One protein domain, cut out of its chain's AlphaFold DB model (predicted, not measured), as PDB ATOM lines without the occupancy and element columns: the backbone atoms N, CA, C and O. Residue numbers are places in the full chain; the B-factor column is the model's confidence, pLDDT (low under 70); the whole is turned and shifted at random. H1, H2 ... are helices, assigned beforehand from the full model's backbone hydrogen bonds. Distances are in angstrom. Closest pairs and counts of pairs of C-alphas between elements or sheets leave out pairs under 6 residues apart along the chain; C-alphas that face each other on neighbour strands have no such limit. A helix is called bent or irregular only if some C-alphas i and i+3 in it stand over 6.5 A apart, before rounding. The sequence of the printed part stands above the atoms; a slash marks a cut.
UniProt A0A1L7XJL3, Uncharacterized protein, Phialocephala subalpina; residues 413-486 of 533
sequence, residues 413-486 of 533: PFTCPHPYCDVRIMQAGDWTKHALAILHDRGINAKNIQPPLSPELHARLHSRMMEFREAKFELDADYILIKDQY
ATOM      1  N   PRO A 413      98.287 162.478 188.384       96.62
ATOM      2  CA  PRO A 413      96.937 162.384 187.846       96.62
ATOM      3  C   PRO A 413      96.769 161.123 187.000       96.62
ATOM      4  O   PRO A 413      97.683 160.749 186.261       96.62
ATOM      5  N   PHE A 414      95.583 160.520 187.027       96.31
ATOM      6  CA  PHE A 414      95.258 159.357 186.199       96.31
ATOM      7  C   PHE A 414      93.838 159.444 185.636       96.31
ATOM      8  O   PHE A 414      92.987 160.145 186.177       96.31
ATOM      9  N   THR A 415      93.577 158.754 184.528       96.06
ATOM     10  CA  THR A 415      92.231 158.660 183.944       96.06
ATOM     11  C   THR A 415      91.469 157.508 184.576       96.06
ATOM     12  O   THR A 415      92.069 156.497 184.954       96.06
ATOM     13  N   CYS A 416      90.149 157.648 184.685       95.81
ATOM     14  CA  CYS A 416      89.291 156.577 185.141       95.81
ATOM     15  C   CYS A 416      89.617 155.267 184.388       95.81
ATOM     16  O   CYS A 416      89.681 155.245 183.164       95.81
ATOM     17  N   PRO A 417      89.839 154.160 185.107       92.19
ATOM     18  CA  PRO A 417      90.120 152.841 184.532       92.19
ATOM     19  C   PRO A 417      88.948 152.247 183.733       92.19
ATOM     20  O   PRO A 417      89.120 151.243 183.049       92.19
ATOM     21  N   HIS A 418      87.738 152.790 183.859       92.38
ATOM     22  CA  HIS A 418      86.592 152.274 183.127       92.38
ATOM     23  C   HIS A 418      86.732 152.633 181.633       92.38
ATOM     24  O   HIS A 418      86.930 153.807 181.325       92.38
ATOM     25  N   PRO A 419      86.611 151.677 180.691       90.25
ATOM     26  CA  PRO A 419      86.973 151.880 179.278       90.25
ATOM     27  C   PRO A 419      86.156 152.967 178.568       90.25
ATOM     28  O   PRO A 419      86.594 153.511 177.560       90.25
ATOM     29  N   TYR A 420      84.977 153.284 179.102       92.75
ATOM     30  CA  TYR A 420      84.071 154.303 178.572       92.75
ATOM     31  C   TYR A 420      84.038 155.576 179.425       92.75
ATOM     32  O   TYR A 420      83.099 156.356 179.325       92.75
ATOM     33  N   CYS A 421      85.018 155.765 180.311       95.25
ATOM     34  CA  CYS A 421      85.107 156.937 181.167       95.25
ATOM     35  C   CYS A 421      86.458 157.627 180.992       95.25
ATOM     36  O   CYS A 421      87.508 157.069 181.289       95.25
ATOM     37  N   ASP A 422      86.416 158.875 180.550       96.44
ATOM     38  CA  ASP A 422      87.571 159.738 180.308       96.44
ATOM     39  C   ASP A 422      87.835 160.720 181.462       96.44
ATOM     40  O   ASP A 422      88.725 161.568 181.373       96.44
ATOM     41  N   VAL A 423      87.099 160.593 182.574       97.56
ATOM     42  CA  VAL A 423      87.257 161.465 183.740       97.56
ATOM     43  C   VAL A 423      88.682 161.365 184.270       97.56
ATOM     44  O   VAL A 423      89.168 160.292 184.634       97.56
ATOM     45  N   ARG A 424      89.345 162.519 184.343       97.75
ATOM     46  CA  ARG A 424      90.695 162.649 184.876       97.75
ATOM     47  C   ARG A 424      90.642 162.945 186.370       97.75
ATOM     48  O   ARG A 424      90.081 163.949 186.796       97.75
ATOM     49  N   ILE A 425      91.258 162.072 187.150       98.00
ATOM     50  CA  ILE A 425      91.404 162.186 188.596       98.00
ATOM     51  C   ILE A 425      92.648 163.025 188.875       98.00
ATOM     52  O   ILE A 425      93.759 162.632 188.509       98.00
ATOM     53  N   MET A 426      92.458 164.193 189.487       97.56
ATOM     54  CA  MET A 426      93.524 165.183 189.665       97.56
ATOM     55  C   MET A 426      94.052 165.232 191.099       97.56
ATOM     56  O   MET A 426      95.215 165.585 191.289       97.56
ATOM     57  N   GLN A 427      93.225 164.895 192.093       97.19
ATOM     58  CA  GLN A 427      93.568 165.005 193.510       97.19
ATOM     59  C   GLN A 427      93.140 163.770 194.312       97.19
ATOM     60  O   GLN A 427      92.273 162.995 193.900       97.19
ATOM     61  N   ALA A 428      93.734 163.608 195.497       96.06
ATOM     62  CA  ALA A 428      93.298 162.606 196.461       96.06
ATOM     63  C   ALA A 428      91.835 162.851 196.873       96.06
ATOM     64  O   ALA A 428      91.433 163.968 197.194       96.06
ATOM     65  N   GLY A 429      91.039 161.789 196.874       94.06
ATOM     66  CA  GLY A 429      89.605 161.780 197.138       94.06
ATOM     67  C   GLY A 429      88.751 161.850 195.869       94.06
ATOM     68  O   GLY A 429      87.598 161.415 195.902       94.06
ATOM     69  N   ASP A 430      89.279 162.361 194.748       96.81
ATOM     70  CA  ASP A 430      88.523 162.464 193.494       96.81
ATOM     71  C   ASP A 430      88.168 161.080 192.944       96.81
ATOM     72  O   ASP A 430      87.058 160.881 192.445       96.81
ATOM     73  N   TRP A 431      89.071 160.100 193.076       95.94
ATOM     74  CA  TRP A 431      88.804 158.741 192.614       95.94
ATOM     75  C   TRP A 431      87.758 158.068 193.484       95.94
ATOM     76  O   TRP A 431      86.820 157.496 192.937       95.94
ATOM     77  N   THR A 432      87.860 158.179 194.810       94.69
ATOM     78  CA  THR A 432      86.849 157.608 195.709       94.69
ATOM     79  C   THR A 432      85.460 158.169 195.417       94.69
ATOM     80  O   THR A 432      84.508 157.402 195.258       94.69
ATOM     81  N   LYS A 433      85.336 159.493 195.259       95.25
ATOM     82  CA  LYS A 433      84.061 160.137 194.905       95.25
ATOM     83  C   LYS A 433      83.536 159.640 193.561       95.25
ATOM     84  O   LYS A 433      82.376 159.250 193.465       95.25
ATOM     85  N   HIS A 434      84.386 159.629 192.536       95.81
ATOM     86  CA  HIS A 434      84.009 159.219 191.188       95.81
ATOM     87  C   HIS A 434      83.596 157.740 191.119       95.81
ATOM     88  O   HIS A 434      82.532 157.413 190.591       95.81
ATOM     89  N   ALA A 435      84.414 156.855 191.689       94.62
ATOM     90  CA  ALA A 435      84.180 155.418 191.729       94.62
ATOM     91  C   ALA A 435      82.845 155.088 192.399       94.62
ATOM     92  O   ALA A 435      82.060 154.322 191.848       94.62
ATOM     93  N   LEU A 436      82.556 155.709 193.548       92.19
ATOM     94  CA  LEU A 436      81.312 155.479 194.279       92.19
ATOM     95  C   LEU A 436      80.091 156.085 193.576       92.19
ATOM     96  O   LEU A 436      79.049 155.434 193.546       92.19
ATOM     97  N   ALA A 437      80.216 157.284 192.996       91.44
ATOM     98  CA  ALA A 437      79.100 157.983 192.358       91.44
ATOM     99  C   ALA A 437      78.592 157.273 191.097       91.44
ATOM    100  O   ALA A 437      77.386 157.178 190.893       91.44
ATOM    101  N   ILE A 438      79.503 156.766 190.261       93.31
ATOM    102  CA  ILE A 438      79.157 156.149 188.965       93.31
ATOM    103  C   ILE A 438      79.309 154.619 189.013       93.31
ATOM    104  O   ILE A 438      79.156 153.930 188.012       93.31
ATOM    105  N   LEU A 439      79.617 154.064 190.191       91.62
ATOM    106  CA  LEU A 439      79.865 152.634 190.402       91.62
ATOM    107  C   LEU A 439      80.943 152.061 189.468       91.62
ATOM    108  O   LEU A 439      80.948 150.864 189.200       91.62
ATOM    109  N   HIS A 440      81.881 152.887 188.996       91.69
ATOM    110  CA  HIS A 440      82.943 152.472 188.073       91.69
ATOM    111  C   HIS A 440      83.979 151.542 188.706       91.69
ATOM    112  O   HIS A 440      84.829 150.998 188.010       91.69
ATOM    113  N   ASP A 441      83.921 151.314 190.013       87.31
ATOM    114  CA  ASP A 441      84.650 150.221 190.651       87.31
ATOM    115  C   ASP A 441      83.985 148.842 190.424       87.31
ATOM    116  O   ASP A 441      84.663 147.815 190.501       87.31
ATOM    117  N   ARG A 442      82.679 148.805 190.107       83.06
ATOM    118  CA  ARG A 442      81.926 147.596 189.756       83.06
ATOM    119  C   ARG A 442      82.042 147.382 188.247       83.06
ATOM    120  O   ARG A 442      81.556 148.181 187.463       83.06
ATOM    121  N   GLY A 443      82.685 146.300 187.821       70.81
ATOM    122  CA  GLY A 443      82.832 145.969 186.393       70.81
ATOM    123  C   GLY A 443      84.251 146.126 185.859       70.81
ATOM    124  O   GLY A 443      84.579 145.579 184.807       70.81
ATOM    125  N   ILE A 444      85.147 146.741 186.633       70.81
ATOM    126  CA  ILE A 444      86.574 146.536 186.421       70.81
ATOM    127  C   ILE A 444      86.872 145.102 186.846       70.81
ATOM    128  O   ILE A 444      87.019 144.813 188.034       70.81
ATOM    129  N   ASN A 445      86.959 144.189 185.876       65.44
ATOM    130  CA  ASN A 445      87.570 142.889 186.114       65.44
ATOM    131  C   ASN A 445      88.940 143.154 186.740       65.44
ATOM    132  O   ASN A 445      89.827 143.694 186.079       65.44
ATOM    133  N   ALA A 446      89.094 142.804 188.022       59.31
ATOM    134  CA  ALA A 446      90.282 143.124 188.818       59.31
ATOM    135  C   ALA A 446      91.591 142.699 188.126       59.31
ATOM    136  O   ALA A 446      92.631 143.308 188.346       59.31
ATOM    137  N   LYS A 447      91.507 141.702 187.236       61.12
ATOM    138  CA  LYS A 447      92.615 141.164 186.446       61.12
ATOM    139  C   LYS A 447      93.111 142.067 185.309       61.12
ATOM    140  O   LYS A 447      94.273 141.945 184.950       61.12
ATOM    141  N   ASN A 448      92.284 142.953 184.746       57.91
ATOM    142  CA  ASN A 448      92.605 143.583 183.454       57.91
ATOM    143  C   ASN A 448      93.008 145.061 183.526       57.91
ATOM    144  O   ASN A 448      93.462 145.592 182.519       57.91
ATOM    145  N   ILE A 449      92.822 145.752 184.659       58.97
ATOM    146  CA  ILE A 449      92.982 147.223 184.683       58.97
ATOM    147  C   ILE A 449      93.724 147.743 185.918       58.97
ATOM    148  O   ILE A 449      93.994 148.940 186.022       58.97
ATOM    149  N   GLN A 450      94.069 146.898 186.890       64.50
ATOM    150  CA  GLN A 450      94.891 147.383 187.995       64.50
ATOM    151  C   GLN A 450      96.354 147.420 187.544       64.50
ATOM    152  O   GLN A 450      96.905 146.357 187.257       64.50
ATOM    153  N   PRO A 451      96.995 148.608 187.451       67.81
ATOM    154  CA  PRO A 451      98.446 148.631 187.386       67.81
ATOM    155  C   PRO A 451      98.972 147.824 188.579       67.81
ATOM    156  O   PRO A 451      98.362 147.897 189.655       67.81
ATOM    157  N   PRO A 452     100.040 147.030 188.399       76.44
ATOM    158  CA  PRO A 452     100.582 146.228 189.480       76.44
ATOM    159  C   PRO A 452     100.877 147.156 190.659       76.44
ATOM    160  O   PRO A 452     101.686 148.080 190.546       76.44
ATOM    161  N   LEU A 453     100.155 146.952 191.763       82.25
ATOM    162  CA  LEU A 453     100.427 147.654 193.010       82.25
ATOM    163  C   LEU A 453     101.861 147.316 193.415       82.25
ATOM    164  O   LEU A 453     102.305 146.178 193.230       82.25
ATOM    165  N   SER A 454     102.593 148.284 193.969       85.12
ATOM    166  CA  SER A 454     103.901 147.957 194.536       85.12
ATOM    167  C   SER A 454     103.724 146.859 195.599       85.12
ATOM    168  O   SER A 454     102.723 146.879 196.327       85.12
ATOM    169  N   PRO A 455     104.664 145.901 195.722       85.88
ATOM    170  CA  PRO A 455     104.573 144.853 196.739       85.88
ATOM    171  C   PRO A 455     104.361 145.415 198.153       85.88
ATOM    172  O   PRO A 455     103.591 144.862 198.933       85.88
ATOM    173  N   GLU A 456     104.973 146.566 198.448       88.56
ATOM    174  CA  GLU A 456     104.811 147.296 199.707       88.56
ATOM    175  C   GLU A 456     103.376 147.810 199.917       88.56
ATOM    176  O   GLU A 456     102.789 147.592 200.977       88.56
ATOM    177  N   LEU A 457     102.776 148.457 198.911       84.50
ATOM    178  CA  LEU A 457     101.401 148.948 199.010       84.50
ATOM    179  C   LEU A 457     100.411 147.784 199.117       84.50
ATOM    180  O   LEU A 457      99.471 147.852 199.907       84.50
ATOM    181  N   HIS A 458     100.646 146.698 198.376       83.88
ATOM    182  CA  HIS A 458      99.842 145.483 198.472       83.88
ATOM    183  C   HIS A 458      99.897 144.876 199.881       83.88
ATOM    184  O   HIS A 458      98.849 144.576 200.449       83.88
ATOM    185  N   ALA A 459     101.089 144.754 200.477       87.62
ATOM    186  CA  ALA A 459     101.250 144.269 201.847       87.62
ATOM    187  C   ALA A 459     100.521 145.169 202.861       87.62
ATOM    188  O   ALA A 459      99.749 144.663 203.673       87.62
ATOM    189  N   ARG A 460     100.673 146.499 202.761       87.75
ATOM    190  CA  ARG A 460      99.983 147.470 203.636       87.75
ATOM    191  C   ARG A 460      98.457 147.357 203.550       87.75
ATOM    192  O   ARG A 460      97.780 147.353 204.575       87.75
ATOM    193  N   LEU A 461      97.907 147.259 202.339       84.69
ATOM    194  CA  LEU A 461      96.462 147.113 202.129       84.69
ATOM    195  C   LEU A 461      95.949 145.760 202.614       84.69
ATOM    196  O   LEU A 461      94.855 145.688 203.165       84.69
ATOM    197  N   HIS A 462      96.729 144.696 202.420       85.31
ATOM    198  CA  HIS A 462      96.381 143.372 202.910       85.31
ATOM    199  C   HIS A 462      96.337 143.338 204.441       85.31
ATOM    200  O   HIS A 462      95.339 142.882 204.994       85.31
ATOM    201  N   SER A 463      97.356 143.871 205.126       89.88
ATOM    202  CA  SER A 463      97.358 143.998 206.592       89.88
ATOM    203  C   SER A 463      96.138 144.770 207.085       89.88
ATOM    204  O   SER A 463      95.394 144.269 207.920       89.88
ATOM    205  N   ARG A 464      95.839 145.922 206.476       87.19
ATOM    206  CA  ARG A 464      94.664 146.715 206.850       87.19
ATOM    207  C   ARG A 464      93.336 146.015 206.559       87.19
ATOM    208  O   ARG A 464      92.359 146.205 207.275       87.19
ATOM    209  N   MET A 465      93.275 145.199 205.509       85.44
ATOM    210  CA  MET A 465      92.105 144.367 205.231       85.44
ATOM    211  C   MET A 465      91.909 143.293 206.305       85.44
ATOM    212  O   MET A 465      90.763 142.978 206.618       85.44
ATOM    213  N   MET A 466      92.990 142.742 206.859       86.75
ATOM    214  CA  MET A 466      92.917 141.806 207.982       86.75
ATOM    215  C   MET A 466      92.471 142.517 209.262       86.75
ATOM    216  O   MET A 466      91.494 142.080 209.857       86.75
ATOM    217  N   GLU A 467      93.058 143.672 209.588       88.75
ATOM    218  CA  GLU A 467      92.628 144.513 210.719       88.75
ATOM    219  C   GLU A 467      91.139 144.880 210.618       88.75
ATOM    220  O   GLU A 467      90.390 144.764 211.581       88.75
ATOM    221  N   PHE A 468      90.666 145.263 209.426       83.12
ATOM    222  CA  PHE A 468      89.252 145.568 209.209       83.12
ATOM    223  C   PHE A 468      88.353 144.338 209.368       83.12
ATOM    224  O   PHE A 468      87.221 144.464 209.823       83.12
ATOM    225  N   ARG A 469      88.817 143.148 208.967       84.00
ATOM    226  CA  ARG A 469      88.055 141.904 209.151       84.00
ATOM    227  C   ARG A 469      87.940 141.530 210.621       84.00
ATOM    228  O   ARG A 469      86.860 141.126 211.030       84.00
ATOM    229  N   GLU A 470      89.022 141.668 211.377       88.06
ATOM    230  CA  GLU A 470      89.041 141.424 212.821       88.06
ATOM    231  C   GLU A 470      88.135 142.425 213.542       88.06
ATOM    232  O   GLU A 470      87.203 142.012 214.223       88.06
ATOM    233  N   ALA A 471      88.285 143.723 213.263       85.12
ATOM    234  CA  ALA A 471      87.422 144.760 213.827       85.12
ATOM    235  C   ALA A 471      85.945 144.567 213.446       85.12
ATOM    236  O   ALA A 471      85.056 144.755 214.270       85.12
ATOM    237  N   LYS A 472      85.653 144.160 212.202       84.88
ATOM    238  CA  LYS A 472      84.282 143.832 211.786       84.88
ATOM    239  C   LYS A 472      83.743 142.630 212.561       84.88
ATOM    240  O   LYS A 472      82.582 142.650 212.935       84.88
ATOM    241  N   PHE A 473      84.556 141.602 212.791       85.44
ATOM    242  CA  PHE A 473      84.137 140.431 213.558       85.44
ATOM    243  C   PHE A 473      83.795 140.793 215.009       85.44
ATOM    244  O   PHE A 473      82.775 140.335 215.518       85.44
ATOM    245  N   GLU A 474      84.603 141.642 215.647       89.62
ATOM    246  CA  GLU A 474      84.325 142.167 216.989       89.62
ATOM    247  C   GLU A 474      83.036 143.000 217.005       89.62
ATOM    248  O   GLU A 474      82.142 142.735 217.805       89.62
ATOM    249  N   LEU A 475      82.874 143.918 216.046       83.88
ATOM    250  CA  LEU A 475      81.656 144.722 215.904       83.88
ATOM    251  C   LEU A 475      80.409 143.872 215.634       83.88
ATOM    252  O   LEU A 475      79.344 144.165 216.170       83.88
ATOM    253  N   ASP A 476      80.516 142.828 214.810       84.06
ATOM    254  CA  ASP A 476      79.408 141.914 214.521       84.06
ATOM    255  C   ASP A 476      79.034 141.104 215.780       84.06
ATOM    256  O   ASP A 476      77.852 140.849 216.016       84.06
ATOM    257  N   ALA A 477      80.012 140.722 216.613       88.38
ATOM    258  CA  ALA A 477      79.766 140.047 217.888       88.38
ATOM    259  C   ALA A 477      79.062 140.967 218.898       88.38
ATOM    260  O   ALA A 477      78.051 140.569 219.483       88.38
ATOM    261  N   ASP A 478      79.530 142.208 219.037       86.06
ATOM    262  CA  ASP A 478      78.900 143.223 219.888       86.06
ATOM    263  C   ASP A 478      77.488 143.563 219.396       86.06
ATOM    264  O   ASP A 478      76.550 143.670 220.186       86.06
ATOM    265  N   TYR A 479      77.300 143.658 218.077       86.31
ATOM    266  CA  TYR A 479      75.992 143.872 217.467       86.31
ATOM    267  C   TYR A 479      75.010 142.747 217.810       86.31
ATOM    268  O   TYR A 479      73.857 143.023 218.142       86.31
ATOM    269  N   ILE A 480      75.448 141.484 217.738       87.50
ATOM    270  CA  ILE A 480      74.619 140.334 218.121       87.50
ATOM    271  C   ILE A 480      74.247 140.427 219.602       87.50
ATOM    272  O   ILE A 480      73.073 140.284 219.933       87.50
ATOM    273  N   LEU A 481      75.206 140.749 220.475       90.00
ATOM    274  CA  LEU A 481      74.956 140.887 221.908       90.00
ATOM    275  C   LEU A 481      73.932 141.992 222.214       90.00
ATOM    276  O   LEU A 481      72.981 141.752 222.955       90.00
ATOM    277  N   ILE A 482      74.088 143.178 221.616       86.88
ATOM    278  CA  ILE A 482      73.149 144.301 221.781       86.88
ATOM    279  C   ILE A 482      71.765 143.918 221.259       86.88
ATOM    280  O   ILE A 482      70.751 144.232 221.879       86.88
ATOM    281  N   LYS A 483      71.706 143.222 220.120       88.19
ATOM    282  CA  LYS A 483      70.445 142.772 219.535       88.19
ATOM    283  C   LYS A 483      69.728 141.765 220.434       88.19
ATOM    284  O   LYS A 483      68.516 141.880 220.606       88.19
ATOM    285  N   ASP A 484      70.448 140.805 221.002       88.31
ATOM    286  CA  ASP A 484      69.878 139.802 221.906       88.31
ATOM    287  C   ASP A 484      69.378 140.465 223.198       88.31
ATOM    288  O   ASP A 484      68.219 140.282 223.570       88.31
ATOM    289  N   GLN A 485      70.183 141.352 223.796       88.44
ATOM    290  CA  GLN A 485      69.769 142.162 224.948       88.44
ATOM    291  C   GLN A 485      68.520 142.991 224.648       88.44
ATOM    292  O   GLN A 485      67.603 143.037 225.462       88.44
ATOM    293  N   TYR A 486      68.448 143.617 223.472       89.19
ATOM    294  CA  TYR A 486      67.289 144.403 223.070       89.19
ATOM    295  C   TYR A 486      66.029 143.541 222.898       89.19
ATOM    296  O   TYR A 486      64.931 143.953 223.277       89.19
TER     297      TYR A 486
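Overview. This is residues 413 to 486 of the 533 residues of an uncharacterized protein of Phialocephala subalpina (UniProt A0A1L7XJL3). One long, straight helix, H3, sticks out like an arm from a small body made of loops and two short helices, H1 and H2; residues 454 to 460 and 462 to 486 stand free. The body without these free stretches has 42 residues and spans 24 by 21 by 20 A. The printed part has 74 residues, with three named helices in the order H1, H2, H3 and no named strand, and its class is all helix. The whole is only just extended, close to loose, with a radius of gyration of the C-alphas of 17.3 A and spans of 51 by 29 by 24 A.

Arrangement. H3, residues 455 to 486, touches no helix. H2, residues 446 to 449, comes before it over a tight link of 5 residues, yet the two are apart. H1, residues 430 to 438, is joined to H2 by a short link of 7 residues, and these two are apart as well. H1 and H3 are also apart. Before H1, residues 414 to 415 pair with residues 424 to 425, antiparallel, in stretches too short to be named strands. In H1 and H3 every O i to N i+4 pair is within hydrogen-bond range; H2 is too short for such a pair, and its one O i to N i+3 pair is not within range.

Along the chain. H3 runs 45.6 A from C-alpha 455 at (104.573, 144.853, 196.739) to C-alpha 486 at (67.289, 144.403, 223.070). H2 is neither bent nor irregular, but only just: C-alphas 446 and 449 are 6.4 A apart. H1 begins with C-alpha 430 at (88.523, 162.464, 193.494) and is 12.2 A long.

Size, cuts and confidence. The outline is elongated, and the two C-alphas farthest apart, those of Asp 422 and Gln 485, are 51.2 A apart. The printed part has no cut, and neither link between helices is long. Residues 413 to 429 hold no named element. The mean pLDDT of the printed part is 86.8, and residues 445 to 451 are under 70.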